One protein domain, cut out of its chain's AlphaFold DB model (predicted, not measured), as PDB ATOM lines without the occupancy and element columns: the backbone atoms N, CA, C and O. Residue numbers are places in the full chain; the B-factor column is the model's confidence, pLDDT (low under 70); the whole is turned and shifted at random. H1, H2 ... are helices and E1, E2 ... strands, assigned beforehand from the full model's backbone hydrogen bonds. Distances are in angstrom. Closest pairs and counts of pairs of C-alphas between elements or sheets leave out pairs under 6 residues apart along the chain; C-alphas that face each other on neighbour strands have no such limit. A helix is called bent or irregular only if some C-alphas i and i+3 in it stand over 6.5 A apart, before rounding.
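Overview. This is residues 308 to 452 of the 459 residues of the protein "Beta-lactamase" of Helicobacter ailurogastricus (UniProt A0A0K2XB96). A long helical hairpin, H1 and H2, makes most of the length, and H3 packs across H2 at a steep tilt, the centres of the three helices making a triangle. A chain of short helices, H4, H5 and H6, leads back along H2, and the small strand hairpin E1 and E2 sits by the first turns of H1, at the end of the domain far from H4. The printed part has 145 residues, with six named helices followed by two named strands, H1 H2 H3 H4 H5 H6 E1 E2; the sheet, in the order E1 - E2, is antiparallel and the class is mostly helix. The whole is compact, with a radius of gyration of the C-alphas of 16.2 A, yet elongated, spanning 50 by 30 by 28 A.

Along the chain. E1 is residues 441 to 443, 7.1 A long, and E2 is residues 449 to 451, 6.8 A, ending with C-alpha 451 at (77.053, -51.273, 9.986). H1, residues 323 to 350, is 38.2 A long, starts with C-alpha 323 at (67.335, -55.610, 13.498) and has a kink of 29 degrees near residue 340. H2 is residues 354 to 374, 30.4 A. H3, residues 380 to 399, 28.7 A, is irregular, with C-alphas 391 and 394 7.4 A apart, and has a kink of 49 degrees near residue 393. H4 is residues 407 to 413, H5 residues 415 to 418 and H6 residues 421 to 426, 9.8, 5.9 and 9.0 A long.

Arrangement. E1 and E2 form an antiparallel hairpin, with N 442 and O 450 3.0 A apart, within hydrogen-bond range. The closest C-alphas of H1 and E2, Glu 324 and Val 449, are 6.3 A apart. H1 and H2 form a helical hairpin and touch, closest at the C-alphas of Ala 348 and Leu 357, 4.7 A, at a shallow tilt of 22 degrees, opposite ways. H2 is the hub. It touches H3 at a steep tilt of 52 degrees, closest at the C-alphas of Leu 364 and Ala 389, 5.0 A. With residues 366 to 370 alone it touches H6, about perpendicular at 87 degrees, closest at the C-alphas of Ala 369 and Leu 421, 5.2 A. Of these three touching pairs one is at a shallow tilt, and the helix packing is only just mostly crossed. H5 is close to H2 but not clearly touching, with the C-alphas of Ser 365 and Val 418 closest at 5.8 A. H3 and H4 are near each other, while H1 and H4 are apart. Every O i to N i+4 pair is within hydrogen-bond range in H4 and H6, against 23 of 24 in H1, 16 of 17 in H2 and 11 of 16 in H3; H5 is too short for such a pair.

Size, cuts and confidence. The C-alphas farthest apart, those of Gly 316 and Ser 403, are 51.4 A from each other. The printed part has no cut, and the link H6 to E1, 14 residues, is long. The mean pLDDT of the printed part is 72.3; residues 314 to 320, 388, 390 to 434 and 452 are under 70.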
ATOM      1  N   SER A 308      60.127 -60.359  32.515       78.44
ATOM      2  CA  SER A 308      58.980 -60.040  31.668       78.44
ATOM      3  C   SER A 308      59.378 -59.772  30.220       78.44
ATOM      4  O   SER A 308      60.228 -58.914  29.954       78.44
ATOM      5  N   THR A 309      58.712 -60.458  29.290       77.44
ATOM      6  CA  THR A 309      58.721 -60.137  27.853       77.44
ATOM      7  C   THR A 309      57.736 -59.017  27.494       77.44
ATOM      8  O   THR A 309      57.787 -58.505  26.376       77.44
ATOM      9  N   ASP A 310      56.871 -58.611  28.430       73.88
ATOM     10  CA  ASP A 310      55.867 -57.567  28.222       73.88
ATOM     11  C   ASP A 310      56.487 -56.162  28.124       73.88
ATOM     12  O   ASP A 310      57.504 -55.859  28.754       73.88
ATOM     13  N   ASN A 311      55.835 -55.299  27.336       71.25
ATOM     14  CA  ASN A 311      56.100 -53.860  27.172       71.25
ATOM     15  C   ASN A 311      57.520 -53.426  26.739       71.25
ATOM     16  O   ASN A 311      57.780 -52.225  26.678       71.25
ATOM     17  N   LEU A 312      58.397 -54.354  26.342       78.06
ATOM     18  CA  LEU A 312      59.742 -54.041  25.831       78.06
ATOM     19  C   LEU A 312      59.710 -53.030  24.676       78.06
ATOM     20  O   LEU A 312      58.931 -53.205  23.732       78.06
ATOM     21  N   SER A 313      60.608 -52.038  24.714       70.62
ATOM     22  CA  SER A 313      60.592 -50.824  23.882       70.62
ATOM     23  C   SER A 313      60.099 -51.041  22.442       70.62
ATOM     24  O   SER A 313      60.653 -51.838  21.678       70.62
ATOM     25  N   TYR A 314      59.042 -50.310  22.069       68.50
ATOM     26  CA  TYR A 314      58.404 -50.381  20.747       68.50
ATOM     27  C   TYR A 314      57.940 -49.019  20.191       68.50
ATOM     28  O   TYR A 314      57.357 -48.971  19.101       68.50
ATOM     29  N   GLU A 315      58.162 -47.906  20.903       53.69
ATOM     30  CA  GLU A 315      57.589 -46.605  20.527       53.69
ATOM     31  C   GLU A 315      58.026 -46.153  19.120       53.69
ATOM     32  O   GLU A 315      59.209 -46.037  18.794       53.69
ATOM     33  N   GLY A 316      57.036 -45.902  18.255       55.91
ATOM     34  CA  GLY A 316      57.241 -45.448  16.875       55.91
ATOM     35  C   GLY A 316      57.804 -46.497  15.902       55.91
ATOM     36  O   GLY A 316      58.262 -46.120  14.821       55.91
ATOM     37  N   ARG A 317      57.816 -47.795  16.253       60.50
ATOM     38  CA  ARG A 317      58.538 -48.846  15.505       60.50
ATOM     39  C   ARG A 317      57.647 -50.042  15.128       60.50
ATOM     40  O   ARG A 317      57.882 -51.166  15.554       60.50
ATOM     41  N   ASP A 318      56.689 -49.834  14.222       61.25
ATOM     42  CA  ASP A 318      55.826 -50.912  13.685       61.25
ATOM     43  C   ASP A 318      56.571 -51.964  12.828       61.25
ATOM     44  O   ASP A 318      56.028 -53.026  12.508       61.25
ATOM     45  N   ASN A 319      57.811 -51.680  12.410       68.31
ATOM     46  CA  ASN A 319      58.582 -52.571  11.545       68.31
ATOM     47  C   ASN A 319      59.298 -53.681  12.333       68.31
ATOM     48  O   ASN A 319      60.458 -53.541  12.722       68.31
ATOM     49  N   LEU A 320      58.614 -54.817  12.468       67.94
ATOM     50  CA  LEU A 320      59.119 -56.045  13.095       67.94
ATOM     51  C   LEU A 320      60.311 -56.695  12.364       67.94
ATOM     52  O   LEU A 320      60.958 -57.571  12.927       67.94
ATOM     53  N   ASP A 321      60.627 -56.258  11.142       72.88
ATOM     54  CA  ASP A 321      61.771 -56.748  10.364       72.88
ATOM     55  C   ASP A 321      63.054 -55.919  10.667       72.88
ATOM     56  O   ASP A 321      64.100 -56.093  10.032       72.88
ATOM     57  N   SER A 322      62.991 -54.981  11.628       83.94
ATOM     58  CA  SER A 322      64.113 -54.137  12.062       83.94
ATOM     59  C   SER A 322      65.033 -54.863  13.047       83.94
ATOM     60  O   SER A 322      64.681 -55.097  14.202       83.94
ATOM     61  N   PHE A 323      66.271 -55.118  12.616       86.00
ATOM     62  CA  PHE A 323      67.335 -55.610  13.498       86.00
ATOM     63  C   PHE A 323      67.626 -54.648  14.662       86.00
ATOM     64  O   PHE A 323      67.915 -55.093  15.762       86.00
ATOM     65  N   GLU A 324      67.509 -53.335  14.449       87.00
ATOM     66  CA  GLU A 324      67.671 -52.324  15.497       87.00
ATOM     67  C   GLU A 324      66.622 -52.473  16.605       87.00
ATOM     68  O   GLU A 324      66.979 -52.442  17.776       87.00
ATOM     69  N   LEU A 325      65.345 -52.686  16.251       83.50
ATOM     70  CA  LEU A 325      64.294 -52.989  17.230       83.50
ATOM     71  C   LEU A 325      64.556 -54.326  17.943       83.50
ATOM     72  O   LEU A 325      64.402 -54.410  19.157       83.50
ATOM     73  N   ALA A 326      65.002 -55.351  17.209       85.25
ATOM     74  CA  ALA A 326      65.357 -56.636  17.806       85.25
ATOM     75  C   ALA A 326      66.467 -56.489  18.856       85.25
ATOM     76  O   ALA A 326      66.333 -57.021  19.952       85.25
ATOM     77  N   VAL A 327      67.530 -55.740  18.555       88.88
ATOM     78  CA  VAL A 327      68.654 -55.485  19.473       88.88
ATOM     79  C   VAL A 327      68.196 -54.701  20.706       88.88
ATOM     80  O   VAL A 327      68.556 -55.073  21.818       88.88
ATOM     81  N   GLU A 328      67.363 -53.677  20.521       87.62
ATOM     82  CA  GLU A 328      66.801 -52.846  21.595       87.62
ATOM     83  C   GLU A 328      65.982 -53.688  22.594       87.62
ATOM     84  O   GLU A 328      66.317 -53.740  23.778       87.62
ATOM     85  N   GLN A 329      65.003 -54.460  22.101       86.38
ATOM     86  CA  GLN A 329      64.194 -55.367  22.927       86.38
ATOM     87  C   GLN A 329      65.035 -56.492  23.560       86.38
ATOM     88  O   GLN A 329      64.767 -56.915  24.683       86.38
ATOM     89  N   SER A 330      66.080 -56.963  22.868       88.44
ATOM     90  CA  SER A 330      66.999 -57.982  23.397       88.44
ATOM     91  C   SER A 330      67.805 -57.479  24.582       88.44
ATOM     92  O   SER A 330      68.007 -58.231  25.526       88.44
ATOM     93  N   ILE A 331      68.297 -56.241  24.520       90.88
ATOM     94  CA  ILE A 331      69.093 -55.631  25.589       90.88
ATOM     95  C   ILE A 331      68.228 -55.438  26.834       90.88
ATOM     96  O   ILE A 331      68.615 -55.870  27.918       90.88
ATOM     97  N   GLU A 332      67.030 -54.876  26.672       89.75
ATOM     98  CA  GLU A 332      66.101 -54.675  27.783       89.75
ATOM     99  C   GLU A 332      65.711 -56.007  28.449       89.75
ATOM    100  O   GLU A 332      65.808 -56.152  29.669       89.75
ATOM    101  N   PHE A 333      65.357 -57.022  27.654       88.94
ATOM    102  CA  PHE A 333      65.040 -58.347  28.185       88.94
ATOM    103  C   PHE A 333      66.257 -59.038  28.824       88.94
ATOM    104  O   PHE A 333      66.122 -59.657  29.875       88.94
ATOM    105  N   MET A 334      67.456 -58.911  28.245       90.94
ATOM    106  CA  MET A 334      68.691 -59.459  28.826       90.94
ATOM    107  C   MET A 334      69.052 -58.808  30.161       90.94
ATOM    108  O   MET A 334      69.542 -59.503  31.048       90.94
ATOM    109  N   ASP A 335      68.789 -57.511  30.338       91.81
ATOM    110  CA  ASP A 335      68.989 -56.833  31.622       91.81
ATOM    111  C   ASP A 335      67.994 -57.344  32.686       91.81
ATOM    112  O   ASP A 335      68.415 -57.682  33.797       91.81
ATOM    113  N   ARG A 336      66.707 -57.519  32.331       89.81
ATOM    114  CA  ARG A 336      65.679 -58.153  33.192       89.81
ATOM    115  C   ARG A 336      66.057 -59.603  33.563       89.81
ATOM    116  O   ARG A 336      65.932 -60.020  34.718       89.81
ATOM    117  N   LEU A 337      66.549 -60.371  32.590       90.69
ATOM    118  CA  LEU A 337      66.950 -61.775  32.728       90.69
ATOM    119  C   LEU A 337      68.201 -61.944  33.599       90.69
ATOM    120  O   LEU A 337      68.239 -62.825  34.457       90.69
ATOM    121  N   MET A 338      69.205 -61.082  33.423       91.44
ATOM    122  CA  MET A 338      70.457 -61.108  34.181       91.44
ATOM    123  C   MET A 338      70.227 -60.953  35.692       91.44
ATOM    124  O   MET A 338      70.849 -61.671  36.474       91.44
ATOM    125  N   GLU A 339      69.311 -60.074  36.115       90.56
ATOM    126  CA  GLU A 339      68.986 -59.904  37.539       90.56
ATOM    127  C   GLU A 339      68.328 -61.162  38.137       90.56
ATOM    128  O   GLU A 339      68.636 -61.556  39.266       90.56
ATOM    129  N   CYS A 340      67.459 -61.832  37.373       92.25
ATOM    130  CA  CYS A 340      66.845 -63.095  37.787       92.25
ATOM    131  C   CYS A 340      67.892 -64.208  37.918       92.25
ATOM    132  O   CYS A 340      67.924 -64.905  38.934       92.25
ATOM    133  N   ILE A 341      68.781 -64.330  36.926       89.00
ATOM    134  CA  ILE A 341      69.847 -65.340  36.892       89.00
ATOM    135  C   ILE A 341      70.799 -65.178  38.077       89.00
ATOM    136  O   ILE A 341      71.060 -66.166  38.748       89.00
ATOM    137  N   GLN A 342      71.259 -63.965  38.401       88.38
ATOM    138  CA  GLN A 342      72.171 -63.740  39.536       88.38
ATOM    139  C   GLN A 342      71.594 -64.234  40.875       88.38
ATOM    140  O   GLN A 342      72.305 -64.801  41.707       88.38
ATOM    141  N   ILE A 343      70.291 -64.039  41.092       93.00
ATOM    142  CA  ILE A 343      69.614 -64.469  42.322       93.00
ATOM    143  C   ILE A 343      69.346 -65.981  42.301       93.00
ATOM    144  O   ILE A 343      69.502 -66.654  43.321       93.00
ATOM    145  N   GLN A 344      68.980 -66.537  41.146       88.00
ATOM    146  CA  GLN A 344      68.787 -67.977  40.976       88.00
ATOM    147  C   GLN A 344      70.102 -68.754  41.080       88.00
ATOM    148  O   GLN A 344      70.107 -69.824  41.673       88.00
ATOM    149  N   GLU A 345      71.216 -68.209  40.594       82.12
ATOM    150  CA  GLU A 345      72.567 -68.753  40.753       82.12
ATOM    151  C   GLU A 345      72.948 -68.852  42.232       82.12
ATOM    152  O   GLU A 345      73.373 -69.912  42.692       82.12
ATOM    153  N   PHE A 346      72.696 -67.796  43.012       85.94
ATOM    154  CA  PHE A 346      72.890 -67.826  44.461       85.94
ATOM    155  C   PHE A 346      72.079 -68.951  45.134       85.94
ATOM    156  O   PHE A 346      72.645 -69.762  45.869       85.94
ATOM    157  N   VAL A 347      70.773 -69.068  44.879       88.25
ATOM    158  CA  VAL A 347      69.961 -70.104  45.548       88.25
ATOM    159  C   VAL A 347      70.267 -71.515  45.016       88.25
ATOM    160  O   VAL A 347      70.361 -72.466  45.794       88.25
ATOM    161  N   ALA A 348      70.512 -71.669  43.717       77.56
ATOM    162  CA  ALA A 348      70.853 -72.952  43.109       77.56
ATOM    163  C   ALA A 348      72.220 -73.481  43.570       77.56
ATOM    164  O   ALA A 348      72.330 -74.660  43.901       77.56
ATOM    165  N   LEU A 349      73.254 -72.632  43.603       74.06
ATOM    166  CA  LEU A 349      74.637 -73.057  43.847       74.06
ATOM    167  C   LEU A 349      75.065 -72.888  45.309       74.06
ATOM    168  O   LEU A 349      75.654 -73.803  45.883       74.06
ATOM    169  N   HIS A 350      74.752 -71.752  45.943       78.25
ATOM    170  CA  HIS A 350      75.134 -71.497  47.338       78.25
ATOM    171  C   HIS A 350      74.163 -72.168  48.318       78.25
ATOM    172  O   HIS A 350      74.602 -72.907  49.197       78.25
ATOM    173  N   CYS A 351      72.848 -72.010  48.109       82.44
ATOM    174  CA  CYS A 351      71.828 -72.711  48.908       82.44
ATOM    175  C   CYS A 351      71.576 -74.154  48.417       82.44
ATOM    176  O   CYS A 351      70.777 -74.878  49.013       82.44
ATOM    177  N   ARG A 352      72.281 -74.597  47.363       75.69
ATOM    178  CA  ARG A 352      72.263 -75.966  46.813       75.69
ATOM    179  C   ARG A 352      70.869 -76.471  46.429       75.69
ATOM    180  O   ARG A 352      70.569 -77.650  46.612       75.69
ATOM    181  N   HIS A 353      70.013 -75.589  45.918       80.50
ATOM    182  CA  HIS A 353      68.635 -75.924  45.584       80.50
ATOM    183  C   HIS A 353      68.494 -76.421  44.136       80.50
ATOM    184  O   HIS A 353      68.511 -75.650  43.175       80.50
ATOM    185  N   TYR A 354      68.272 -77.723  43.975       71.56
ATOM    186  CA  TYR A 354      68.208 -78.396  42.678       71.56
ATOM    187  C   TYR A 354      67.050 -77.905  41.795       71.56
ATOM    188  O   TYR A 354      67.248 -77.620  40.618       71.56
ATOM    189  N   GLN A 355      65.836 -77.744  42.334       73.81
ATOM    190  CA  GLN A 355      64.720 -77.248  41.514       73.81
ATOM    191  C   GLN A 355      64.938 -75.806  41.007       73.81
ATOM    192  O   GLN A 355      64.452 -75.463  39.931       73.81
ATOM    193  N   VAL A 356      65.696 -74.971  41.735       81.81
ATOM    194  CA  VAL A 356      66.105 -73.635  41.259       81.81
ATOM    195  C   VAL A 356      67.191 -73.742  40.188       81.81
ATOM    196  O   VAL A 356      67.166 -72.971  39.233       81.81
ATOM    197  N   LEU A 357      68.099 -74.722  40.286       72.75
ATOM    198  CA  LEU A 357      69.102 -75.000  39.250       72.75
ATOM    199  C   LEU A 357      68.452 -75.281  37.886       72.75
ATOM    200  O   LEU A 357      68.956 -74.814  36.869       72.75
ATOM    201  N   LEU A 358      67.303 -75.964  37.851       71.50
ATOM    202  CA  LEU A 358      66.542 -76.162  36.610       71.50
ATOM    203  C   LEU A 358      66.034 -74.834  36.019       71.50
ATOM    204  O   LEU A 358      66.208 -74.592  34.828       71.50
ATOM    205  N   THR A 359      65.464 -73.945  36.842       78.00
ATOM    206  CA  THR A 359      65.005 -72.612  36.396       78.00
ATOM    207  C   THR A 359      66.172 -71.707  35.977       78.00
ATOM    208  O   THR A 359      66.059 -70.951  35.014       78.00
ATOM    209  N   LEU A 360      67.323 -71.821  36.644       77.44
ATOM    210  CA  LEU A 360      68.563 -71.148  36.257       77.44
ATOM    211  C   LEU A 360      69.042 -71.610  34.872       77.44
ATOM    212  O   LEU A 360      69.346 -70.779  34.020       77.44
ATOM    213  N   LEU A 361      69.089 -72.925  34.632       71.81
ATOM    214  CA  LEU A 361      69.470 -73.505  33.337       71.81
ATOM    215  C   LEU A 361      68.519 -73.086  32.214       71.81
ATOM    216  O   LEU A 361      68.970 -72.792  31.106       71.81
ATOM    217  N   GLU A 362      67.220 -73.015  32.503       75.69
ATOM    218  CA  GLU A 362      66.232 -72.470  31.579       75.69
ATOM    219  C   GLU A 362      66.580 -71.022  31.206       75.69
ATOM    220  O   GLU A 362      66.784 -70.725  30.030       75.69
ATOM    221  N   ASN A 363      66.755 -70.135  32.186       83.00
ATOM    222  CA  ASN A 363      67.083 -68.731  31.930       83.00
ATOM    223  C   ASN A 363      68.448 -68.548  31.225       83.00
ATOM    224  O   ASN A 363      68.584 -67.695  30.344       83.00
ATOM    225  N   LEU A 364      69.445 -69.391  31.513       78.62
ATOM    226  CA  LEU A 364      70.715 -69.425  30.772       78.62
ATOM    227  C   LEU A 364      70.523 -69.839  29.299       78.62
ATOM    228  O   LEU A 364      71.184 -69.282  28.419       78.62
ATOM    229  N   SER A 365      69.597 -70.759  29.002       77.50
ATOM    230  CA  SER A 365      69.231 -71.109  27.619       77.50
ATOM    231  C   SER A 365      68.674 -69.898  26.863       77.50
ATOM    232  O   SER A 365      69.124 -69.626  25.747       77.50
ATOM    233  N   TRP A 366      67.783 -69.115  27.483       81.88
ATOM    234  CA  TRP A 366      67.260 -67.873  26.895       81.88
ATOM    235  C   TRP A 366      68.383 -66.874  26.581       81.88
ATOM    236  O   TRP A 366      68.476 -66.399  25.446       81.88
ATOM    237  N   ALA A 367      69.289 -66.618  27.531       86.75
ATOM    238  CA  ALA A 367      70.419 -65.707  27.332       86.75
ATOM    239  C   ALA A 367      71.318 -66.137  26.155       86.75
ATOM    240  O   ALA A 367      71.702 -65.328  25.302       86.75
ATOM    241  N   ARG A 368      71.608 -67.440  26.055       84.38
ATOM    242  CA  ARG A 368      72.378 -68.021  24.948       84.38
ATOM    243  C   ARG A 368      71.644 -67.941  23.611       84.38
ATOM    244  O   ARG A 368      72.274 -67.604  22.607       84.38
ATOM    245  N   ALA A 369      70.344 -68.222  23.583       81.12
ATOM    246  CA  ALA A 369      69.521 -68.160  22.379       81.12
ATOM    247  C   ALA A 369      69.421 -66.724  21.827       81.12
ATOM    248  O   ALA A 369      69.587 -66.515  20.622       81.12
ATOM    249  N   ILE A 370      69.267 -65.722  22.699       85.75
ATOM    250  CA  ILE A 370      69.318 -64.298  22.330       85.75
ATOM    251  C   ILE A 370      70.686 -63.952  21.740       85.75
ATOM    252  O   ILE A 370      70.768 -63.447  20.619       85.75
ATOM    253  N   ASN A 371      71.778 -64.286  22.436       88.44
ATOM    254  CA  ASN A 371      73.127 -64.003  21.943       88.44
ATOM    255  C   ASN A 371      73.421 -64.677  20.589       88.44
ATOM    256  O   ASN A 371      73.963 -64.034  19.696       88.44
ATOM    257  N   LYS A 372      73.000 -65.932  20.396       84.25
ATOM    258  CA  LYS A 372      73.115 -66.676  19.127       84.25
ATOM    259  C   LYS A 372      72.408 -65.977  17.957       84.25
ATOM    260  O   LYS A 372      72.830 -66.134  16.814       84.25
ATOM    261  N   ARG A 373      71.338 -65.221  18.228       82.75
ATOM    262  CA  ARG A 373      70.497 -64.566  17.213       82.75
ATOM    263  C   ARG A 373      70.823 -63.080  16.989       82.75
ATOM    264  O   ARG A 373      70.530 -62.547  15.916       82.75
ATOM    265  N   ILE A 374      71.389 -62.415  17.998       87.31
ATOM    266  CA  ILE A 374      71.596 -60.957  18.047       87.31
ATOM    267  C   ILE A 374      73.085 -60.578  18.062       87.31
ATOM    268  O   ILE A 374      73.460 -59.570  17.468       87.31
ATOM    269  N   GLY A 375      73.944 -61.393  18.684       88.56
ATOM    270  CA  GLY A 375      75.380 -61.131  18.822       88.56
ATOM    271  C   GLY A 375      75.722 -60.159  19.953       88.56
ATOM    272  O   GLY A 375      76.420 -59.178  19.724       88.56
ATOM    273  N   LEU A 376      75.236 -60.419  21.172       91.12
ATOM    274  CA  LEU A 376      75.458 -59.571  22.354       91.12
ATOM    275  C   LEU A 376      76.771 -59.860  23.113       91.12
ATOM    276  O   LEU A 376      77.073 -59.164  24.075       91.12
ATOM    277  N   GLY A 377      77.561 -60.855  22.699       87.88
ATOM    278  CA  GLY A 377      78.792 -61.279  23.391       87.88
ATOM    279  C   GLY A 377      79.903 -60.223  23.496       87.88
ATOM    280  O   GLY A 377      80.767 -60.337  24.362       87.88
ATOM    281  N   GLU A 378      79.870 -59.177  22.667       89.12
ATOM    282  CA  GLU A 378      80.785 -58.031  22.781       89.12
ATOM    283  C   GLU A 378      80.412 -57.087  23.939       89.12
ATOM    284  O   GLU A 378      81.264 -56.342  24.421       89.12
ATOM    285  N   VAL A 379      79.158 -57.115  24.411       92.75
ATOM    286  CA  VAL A 379      78.655 -56.227  25.466       92.75
ATOM    287  C   VAL A 379      79.165 -56.704  26.826       92.75
ATOM    288  O   VAL A 379      78.719 -57.724  27.352       92.75
ATOM    289  N   GLU A 380      80.085 -55.939  27.419       91.19
ATOM    290  CA  GLU A 380      80.893 -56.360  28.577       91.19
ATOM    291  C   GLU A 380      80.065 -56.922  29.745       91.19
ATOM    292  O   GLU A 380      80.416 -57.958  30.309       91.19
ATOM    293  N   ARG A 381      78.923 -56.291  30.067       92.50
ATOM    294  CA  ARG A 381      78.065 -56.701  31.194       92.50
ATOM    295  C   ARG A 381      77.451 -58.097  31.043       92.50
ATOM    296  O   ARG A 381      77.139 -58.718  32.051       92.50
ATOM    297  N   TYR A 382      77.315 -58.610  29.819       92.31
ATOM    298  CA  TYR A 382      76.766 -59.946  29.571       92.31
ATOM    299  C   TYR A 382      77.835 -61.034  29.447       92.31
ATOM    300  O   TYR A 382      77.477 -62.208  29.411       92.31
ATOM    301  N   LYS A 383      79.133 -60.698  29.394       88.25
ATOM    302  CA  LYS A 383      80.191 -61.702  29.187       88.25
ATOM    303  C   LYS A 383      80.188 -62.828  30.233       88.25
ATOM    304  O   LYS A 383      80.161 -63.976  29.794       88.25
ATOM    305  N   PRO A 384      80.101 -62.574  31.558       84.06
ATOM    306  CA  PRO A 384      80.081 -63.654  32.553       84.06
ATOM    307  C   PRO A 384      78.859 -64.572  32.398       84.06
ATOM    308  O   PRO A 384      78.972 -65.796  32.415       84.06
ATOM    309  N   LEU A 385      77.690 -63.967  32.159       83.94
ATOM    310  CA  LEU A 385      76.428 -64.663  31.902       83.94
ATOM    311  C   LEU A 385      76.516 -65.563  30.659       83.94
ATOM    312  O   LEU A 385      76.093 -66.718  30.682       83.94
ATOM    313  N   LEU A 386      77.070 -65.042  29.564       84.00
ATOM    314  CA  LEU A 386      77.177 -65.754  28.294       84.00
ATOM    315  C   LEU A 386      78.300 -66.799  28.295       84.00
ATOM    316  O   LEU A 386      78.178 -67.802  27.595       84.00
ATOM    317  N   GLU A 387      79.356 -66.617  29.083       79.75
ATOM    318  CA  GLU A 387      80.376 -67.640  29.322       79.75
ATOM    319  C   GLU A 387      79.765 -68.848  30.050       79.75
ATOM    320  O   GLU A 387      79.835 -69.974  29.543       79.75
ATOM    321  N   LEU A 388      79.061 -68.602  31.162       68.44
ATOM    322  CA  LEU A 388      78.321 -69.614  31.923       68.44
ATOM    323  C   LEU A 388      77.302 -70.353  31.036       68.44
ATOM    324  O   LEU A 388      77.283 -71.588  30.992       68.44
ATOM    325  N   ALA A 389      76.508 -69.600  30.268       70.81
ATOM    326  CA  ALA A 389      75.473 -70.139  29.393       70.81
ATOM    327  C   ALA A 389      76.010 -70.917  28.175       70.81
ATOM    328  O   ALA A 389      75.294 -71.766  27.649       70.81
ATOM    329  N   ASN A 390      77.233 -70.654  27.699       69.06
ATOM    330  CA  ASN A 390      77.816 -71.378  26.561       69.06
ATOM    331  C   ASN A 390      78.656 -72.585  26.978       69.06
ATOM    332  O   ASN A 390      78.509 -73.650  26.378       69.06
ATOM    333  N   HIS A 391      79.545 -72.420  27.958       64.19
ATOM    334  CA  HIS A 391      80.553 -73.431  28.275       64.19
ATOM    335  C   HIS A 391      80.068 -74.452  29.299       64.19
ATOM    336  O   HIS A 391      80.314 -75.637  29.114       64.19
ATOM    337  N   LYS A 392      79.347 -74.020  30.345       57.75
ATOM    338  CA  LYS A 392      78.981 -74.896  31.470       57.75
ATOM    339  C   LYS A 392      77.545 -75.435  31.402       57.75
ATOM    340  O   LYS A 392      77.264 -76.441  32.046       57.75
ATOM    341  N   ILE A 393      76.640 -74.851  30.602       58.19
ATOM    342  CA  ILE A 393      75.205 -75.222  30.601       58.19
ATOM    343  C   ILE A 393      74.944 -76.722  30.371       58.19
ATOM    344  O   ILE A 393      74.149 -77.320  31.088       58.19
ATOM    345  N   TYR A 394      75.641 -77.356  29.418       55.78
ATOM    346  CA  TYR A 394      75.479 -78.786  29.125       55.78
ATOM    347  C   TYR A 394      76.232 -79.690  30.101       55.78
ATOM    348  O   TYR A 394      75.908 -80.871  30.201       55.78
ATOM    349  N   ASP A 395      77.235 -79.178  30.805       53.84
ATOM    350  CA  ASP A 395      77.949 -79.944  31.826       53.84
ATOM    351  C   ASP A 395      77.123 -79.988  33.108       53.84
ATOM    352  O   ASP A 395      76.885 -81.070  33.639       53.84
ATOM    353  N   ILE A 396      76.555 -78.845  33.504       52.22
ATOM    354  CA  ILE A 396      75.581 -78.743  34.593       52.22
ATOM    355  C   ILE A 396      74.340 -79.591  34.263       52.22
ATOM    356  O   ILE A 396      74.005 -80.487  35.033       52.22
ATOM    357  N   ALA A 397      73.710 -79.400  33.094       49.66
ATOM    358  CA  ALA A 397      72.508 -80.149  32.707       49.66
ATOM    359  C   ALA A 397      72.734 -81.669  32.586       49.66
ATOM    360  O   ALA A 397      71.809 -82.446  32.813       49.66
ATOM    361  N   ARG A 398      73.951 -82.125  32.247       49.72
ATOM    362  CA  ARG A 398      74.297 -83.559  32.265       49.72
ATOM    363  C   ARG A 398      74.628 -84.063  33.667       49.72
ATOM    364  O   ARG A 398      74.277 -85.196  33.980       49.72
ATOM    365  N   ALA A 399      75.267 -83.256  34.512       46.56
ATOM    366  CA  ALA A 399      75.533 -83.608  35.907       46.56
ATOM    367  C   ALA A 399      74.231 -83.804  36.702       46.56
ATOM    368  O   ALA A 399      74.155 -84.706  37.534       46.56
ATOM    369  N   THR A 400      73.189 -83.030  36.393       44.91
ATOM    370  CA  THR A 400      71.864 -83.146  37.017       44.91
ATOM    371  C   THR A 400      71.056 -84.371  36.561       44.91
ATOM    372  O   THR A 400      70.180 -84.817  37.294       44.91
ATOM    373  N   ASN A 401      71.341 -84.946  35.385       42.53
ATOM    374  CA  ASN A 401      70.440 -85.904  34.717       42.53
ATOM    375  C   ASN A 401      70.739 -87.397  34.949       42.53
ATOM    376  O   ASN A 401      69.873 -88.236  34.704       42.53
ATOM    377  N   ARG A 402      71.954 -87.751  35.390       40.59
ATOM    378  CA  ARG A 402      72.480 -89.139  35.362       40.59
ATOM    379  C   ARG A 402      71.760 -90.153  36.264       40.59
ATOM    380  O   ARG A 402      72.096 -91.337  36.240       40.59
ATOM    381  N   SER A 403      70.787 -89.722  37.066       39.56
ATOM    382  CA  SER A 403      69.917 -90.618  37.835       39.56
ATOM    383  C   SER A 403      68.681 -91.093  37.068       39.56
ATOM    384  O   SER A 403      68.105 -92.109  37.459       39.56
ATOM    385  N   ASN A 404      68.264 -90.398  36.001       40.50
ATOM    386  CA  ASN A 404      66.920 -90.532  35.442       40.50
ATOM    387  C   ASN A 404      66.927 -90.846  33.932       40.50
ATOM    388  O   ASN A 404      66.940 -89.961  33.075       40.50
ATOM    389  N   ALA A 405      66.851 -92.139  33.602       38.72
ATOM    390  CA  ALA A 405      66.915 -92.664  32.231       38.72
ATOM    391  C   ALA A 405      65.726 -92.276  31.318       38.72
ATOM    392  O   ALA A 405      65.745 -92.579  30.121       38.72
ATOM    393  N   TRP A 406      64.682 -91.642  31.865       36.59
ATOM    394  CA  TRP A 406      63.629 -90.976  31.089       36.59
ATOM    395  C   TRP A 406      64.109 -89.608  30.583       36.59
ATOM    396  O   TRP A 406      63.988 -89.295  29.400       36.59
ATOM    397  N   PHE A 407      64.757 -88.846  31.464       37.69
ATOM    398  CA  PHE A 407      65.234 -87.488  31.220       37.69
ATOM    399  C   PHE A 407      66.509 -87.447  30.358       37.69
ATOM    400  O   PHE A 407      66.677 -86.529  29.555       37.69
ATOM    401  N   GLU A 408      67.406 -88.441  30.458       37.00
ATOM    402  CA  GLU A 408      68.530 -88.581  29.507       37.00
ATOM    403  C   GLU A 408      68.030 -88.843  28.082       37.00
ATOM    404  O   GLU A 408      68.551 -88.271  27.126       37.00
ATOM    405  N   ARG A 409      66.963 -89.640  27.946       38.56
ATOM    406  CA  ARG A 409      66.347 -89.966  26.654       38.56
ATOM    407  C   ARG A 409      65.660 -88.754  26.020       38.56
ATOM    408  O   ARG A 409      65.730 -88.599  24.807       38.56
ATOM    409  N   GLU A 410      65.049 -87.893  26.836       36.75
ATOM    410  CA  GLU A 410      64.554 -86.576  26.415       36.75
ATOM    411  C   GLU A 410      65.698 -85.662  25.952       36.75
ATOM    412  O   GLU A 410      65.603 -85.122  24.859       36.75
ATOM    413  N   ILE A 411      66.814 -85.524  26.682       39.84
ATOM    414  CA  ILE A 411      67.917 -84.634  26.252       39.84
ATOM    415  C   ILE A 411      68.626 -85.138  24.980       39.84
ATOM    416  O   ILE A 411      68.952 -84.326  24.111       39.84
ATOM    417  N   GLU A 412      68.848 -86.448  24.826       43.25
ATOM    418  CA  GLU A 412      69.428 -87.001  23.588       43.25
ATOM    419  C   GLU A 412      68.476 -86.890  22.381       43.25
ATOM    420  O   GLU A 412      68.942 -86.717  21.254       43.25
ATOM    421  N   ALA A 413      67.156 -86.944  22.595       40.00
ATOM    422  CA  ALA A 413      66.157 -86.747  21.541       40.00
ATOM    423  C   ALA A 413      65.879 -85.259  21.232       40.00
ATOM    424  O   ALA A 413      65.661 -84.900  20.075       40.00
ATOM    425  N   ASN A 414      65.910 -84.394  22.250       39.97
ATOM    426  CA  ASN A 414      65.531 -82.983  22.202       39.97
ATOM    427  C   ASN A 414      66.694 -82.063  22.602       39.97
ATOM    428  O   ASN A 414      66.665 -81.386  23.631       39.97
ATOM    429  N   SER A 415      67.636 -81.866  21.674       45.12
ATOM    430  CA  SER A 415      68.481 -80.657  21.678       45.12
ATOM    431  C   SER A 415      67.653 -79.354  21.678       45.12
ATOM    432  O   SER A 415      68.146 -78.311  22.108       45.12
ATOM    433  N   PHE A 416      66.378 -79.438  21.273       42.12
ATOM    434  CA  PHE A 416      65.348 -78.401  21.374       42.12
ATOM    435  C   PHE A 416      64.999 -77.975  22.809       42.12
ATOM    436  O   PHE A 416      64.751 -76.792  23.020       42.12
ATOM    437  N   TYR A 417      65.013 -78.871  23.806       42.19
ATOM    438  CA  TYR A 417      64.593 -78.521  25.178       42.19
ATOM    439  C   TYR A 417      65.523 -77.484  25.839       42.19
ATOM    440  O   TYR A 417      65.110 -76.752  26.734       42.19
ATOM    441  N   VAL A 418      66.776 -77.403  25.369       46.19
ATOM    442  CA  VAL A 418      67.823 -76.481  25.858       46.19
ATOM    443  C   VAL A 418      68.141 -75.378  24.832       46.19
ATOM    444  O   VAL A 418      69.031 -74.558  25.059       46.19
ATOM    445  N   ASP A 419      67.415 -75.302  23.712       55.16
ATOM    446  CA  ASP A 419      67.474 -74.182  22.762       55.16
ATOM    447  C   ASP A 419      66.094 -73.509  22.713       55.16
ATOM    448  O   ASP A 419      65.350 -73.629  21.736       55.16
ATOM    449  N   ARG A 420      65.756 -72.770  23.788       62.28
ATOM    450  CA  ARG A 420      64.486 -72.023  23.969       62.28
ATOM    451  C   ARG A 420      64.272 -70.912  22.915       62.28
ATOM    452  O   ARG A 420      63.344 -70.121  23.027       62.28
ATOM    453  N   LEU A 421      65.085 -70.862  21.852       55.72
ATOM    454  CA  LEU A 421      64.930 -69.993  20.680       55.72
ATOM    455  C   LEU A 421      63.550 -70.137  20.005       55.72
ATOM    456  O   LEU A 421      63.072 -69.180  19.403       55.72
ATOM    457  N   PHE A 422      62.911 -71.309  20.104       56.19
ATOM    458  CA  PHE A 422      61.529 -71.504  19.652       56.19
ATOM    459  C   PHE A 422      60.518 -70.786  20.560       56.19
ATOM    460  O   PHE A 422      59.626 -70.101  20.068       56.19
ATOM    461  N   ASP A 423      60.698 -70.848  21.878       60.09
ATOM    462  CA  ASP A 423      59.815 -70.166  22.830       60.09
ATOM    463  C   ASP A 423      60.014 -68.645  22.788       60.09
ATOM    464  O   ASP A 423      59.043 -67.901  22.840       60.09
ATOM    465  N   LEU A 424      61.239 -68.174  22.533       59.62
ATOM    466  CA  LEU A 424      61.556 -66.783  22.171       59.62
ATOM    467  C   LEU A 424      60.746 -66.258  20.971       59.62
ATOM    468  O   LEU A 424      60.470 -65.066  20.897       59.62
ATOM    469  N   VAL A 425      60.375 -67.117  20.015       56.91
ATOM    470  CA  VAL A 425      59.530 -66.746  18.862       56.91
ATOM    471  C   VAL A 425      58.048 -66.654  19.250       56.91
ATOM    472  O   VAL A 425      57.296 -65.937  18.590       56.91
ATOM    473  N   HIS A 426      57.634 -67.348  20.315       55.16
ATOM    474  CA  HIS A 426      56.239 -67.479  20.742       55.16
ATOM    475  C   HIS A 426      55.865 -66.689  22.009       55.16
ATOM    476  O   HIS A 426      54.684 -66.441  22.217       55.16
ATOM    477  N   ALA A 427      56.828 -66.246  22.819       54.50
ATOM    478  CA  ALA A 427      56.621 -65.456  24.038       54.50
ATOM    479  C   ALA A 427      56.468 -63.945  23.768       54.50
ATOM    480  O   ALA A 427      56.990 -63.114  24.510       54.50
ATOM    481  N   ASP A 428      55.818 -63.602  22.654       53.94
ATOM    482  CA  ASP A 428      55.488 -62.238  22.215       53.94
ATOM    483  C   ASP A 428      56.654 -61.230  22.100       53.94
ATOM    484  O   ASP A 428      56.434 -60.041  21.853       53.94
ATOM    485  N   LEU A 429      57.907 -61.707  22.115       62.31
ATOM    486  CA  LEU A 429      59.093 -60.955  21.694       62.31
ATOM    487  C   LEU A 429      58.999 -60.649  20.193       62.31
ATOM    488  O   LEU A 429      59.514 -61.354  19.325       62.31
ATOM    489  N   ARG A 430      58.268 -59.588  19.865       60.09
ATOM    490  CA  ARG A 430      57.689 -59.367  18.535       60.09
ATOM    491  C   ARG A 430      58.731 -59.193  17.426       60.09
ATOM    492  O   ARG A 430      58.481 -59.597  16.292       60.09
ATOM    493  N   ALA A 431      59.913 -58.664  17.750       60.94
ATOM    494  CA  ALA A 431      61.054 -58.581  16.835       60.94
ATOM    495  C   ALA A 431      61.778 -59.931  16.604       60.94
ATOM    496  O   ALA A 431      62.567 -60.071  15.670       60.94
ATOM    497  N   PHE A 432      61.491 -60.953  17.416       66.19
ATOM    498  CA  PHE A 432      61.943 -62.334  17.227       66.19
ATOM    499  C   PHE A 432      60.941 -63.175  16.419       66.19
ATOM    500  O   PHE A 432      61.340 -64.171  15.809       66.19
ATOM    501  N   ALA A 433      59.676 -62.759  16.318       64.62
ATOM    502  CA  ALA A 433      58.650 -63.463  15.543       64.62
ATOM    503  C   ALA A 433      58.905 -63.477  14.019       64.62
ATOM    504  O   ALA A 433      58.290 -64.263  13.294       64.62
ATOM    505  N   LYS A 434      59.811 -62.628  13.509       67.50
ATOM    506  CA  LYS A 434      60.161 -62.548  12.082       67.50
ATOM    507  C   LYS A 434      61.673 -62.574  11.818       67.50
ATOM    508  O   LYS A 434      62.457 -62.169  12.678       67.50
ATOM    509  N   PRO A 435      62.112 -63.026  10.626       70.50
ATOM    510  CA  PRO A 435      63.477 -62.810  10.154       70.50
ATOM    511  C   PRO A 435      63.727 -61.325   9.854       70.50
ATOM    512  O   PRO A 435      62.913 -60.679   9.199       70.50
ATOM    513  N   TYR A 436      64.884 -60.813  10.267       77.50
ATOM    514  CA  TYR A 436      65.352 -59.450   9.998       77.50
ATOM    515  C   TYR A 436      66.630 -59.472   9.145       77.50
ATOM    516  O   TYR A 436      67.409 -60.423   9.208       77.50
ATOM    517  N   ASP A 437      66.884 -58.418   8.359       78.75
ATOM    518  CA  ASP A 437      68.133 -58.306   7.591       78.75
ATOM    519  C   ASP A 437      69.254 -57.683   8.437       78.75
ATOM    520  O   ASP A 437      69.297 -56.470   8.679       78.75
ATOM    521  N   ASN A 438      70.178 -58.539   8.874       81.06
ATOM    522  CA  ASN A 438      71.381 -58.177   9.617       81.06
ATOM    523  C   ASN A 438      72.685 -58.427   8.832       81.06
ATOM    524  O   ASN A 438      73.760 -58.305   9.411       81.06
ATOM    525  N   ARG A 439      72.637 -58.709   7.518       81.12
ATOM    526  CA  ARG A 439      73.821 -59.115   6.715       81.12
ATOM    527  C   ARG A 439      75.012 -58.153   6.777       81.12
ATOM    528  O   ARG A 439      76.149 -58.575   6.597       81.12
ATOM    529  N   TYR A 440      74.745 -56.873   7.028       84.44
ATOM    530  CA  TYR A 440      75.750 -55.819   7.189       84.44
ATOM    531  C   TYR A 440      75.604 -55.090   8.529       84.44
ATOM    532  O   TYR A 440      75.913 -53.903   8.611       84.44
ATOM    533  N   LYS A 441      75.077 -55.742   9.569       88.00
ATOM    534  CA  LYS A 441      74.835 -55.142  10.886       88.00
ATOM    535  C   LYS A 441      75.396 -56.038  11.986       88.00
ATOM    536  O   LYS A 441      75.235 -57.250  11.937       88.00
ATOM    537  N   LYS A 442      76.019 -55.430  12.990       89.50
ATOM    538  CA  LYS A 442      76.456 -56.102  14.219       89.50
ATOM    539  C   LYS A 442      76.216 -55.201  15.422       89.50
ATOM    540  O   LYS A 442      76.167 -53.981  15.262       89.50
ATOM    541  N   VAL A 443      76.087 -55.797  16.597       90.81
ATOM    542  CA  VAL A 443      76.087 -55.064  17.865       90.81
ATOM    543  C   VAL A 443      77.541 -54.808  18.273       90.81
ATOM    544  O   VAL A 443      78.407 -55.649  18.025       90.81
ATOM    545  N   ASP A 444      77.835 -53.630  18.819       90.44
ATOM    546  CA  ASP A 444      79.138 -53.314  19.410       90.44
ATOM    547  C   ASP A 444      79.147 -53.492  20.941       90.44
ATOM    548  O   ASP A 444      78.141 -53.851  21.550       90.44
ATOM    549  N   ALA A 445      80.286 -53.225  21.582       90.56
ATOM    550  CA  ALA A 445      80.435 -53.370  23.032       90.56
ATOM    551  C   ALA A 445      79.527 -52.440  23.869       90.56
ATOM    552  O   ALA A 445      79.334 -52.692  25.059       90.56
ATOM    553  N   ASN A 446      78.947 -51.392  23.268       88.88
ATOM    554  CA  ASN A 446      77.997 -50.493  23.927       88.88
ATOM    555  C   ASN A 446      76.542 -50.978  23.796       88.88
ATOM    556  O   ASN A 446      75.652 -50.407  24.424       88.88
ATOM    557  N   GLY A 447      76.285 -52.013  22.987       87.75
ATOM    558  CA  GLY A 447      74.935 -52.431  22.611       87.75
ATOM    559  C   GLY A 447      74.385 -51.705  21.376       87.75
ATOM    560  O   GLY A 447      73.217 -51.882  21.037       87.75
ATOM    561  N   GLU A 448      75.190 -50.899  20.675       89.62
ATOM    562  CA  GLU A 448      74.723 -50.140  19.513       89.62
ATOM    563  C   GLU A 448      74.837 -50.946  18.213       89.62
ATOM    564  O   GLU A 448      75.832 -51.629  17.957       89.62
ATOM    565  N   VAL A 449      73.851 -50.801  17.323       89.81
ATOM    566  CA  VAL A 449      73.916 -51.394  15.981       89.81
ATOM    567  C   VAL A 449      74.859 -50.591  15.090       89.81
ATOM    568  O   VAL A 449      74.564 -49.467  14.677       89.81
ATOM    569  N   LYS A 450      75.987 -51.197  14.721       89.50
ATOM    570  CA  LYS A 450      76.921 -50.670  13.723       89.50
ATOM    571  C   LYS A 450      76.726 -51.379  12.394       89.50
ATOM    572  O   LYS A 450      76.512 -52.592  12.343       89.50
ATOM    573  N   ARG A 451      76.874 -50.636  11.293       81.12
ATOM    574  CA  ARG A 451      77.053 -51.273   9.986       81.12
ATOM    575  C   ARG A 451      78.425 -51.938   9.957       81.12
ATOM    576  O   ARG A 451      79.431 -51.270  10.182       81.12
ATOM    577  N   GLY A 452      78.455 -53.239   9.689       63.91
ATOM    578  CA  GLY A 452      79.692 -53.945   9.395       63.91
ATOM    579  C   GLY A 452      80.301 -53.340   8.137       63.91
ATOM    580  O   GLY A 452      79.668 -53.360   7.080       63.91
TER     581      GLY A 452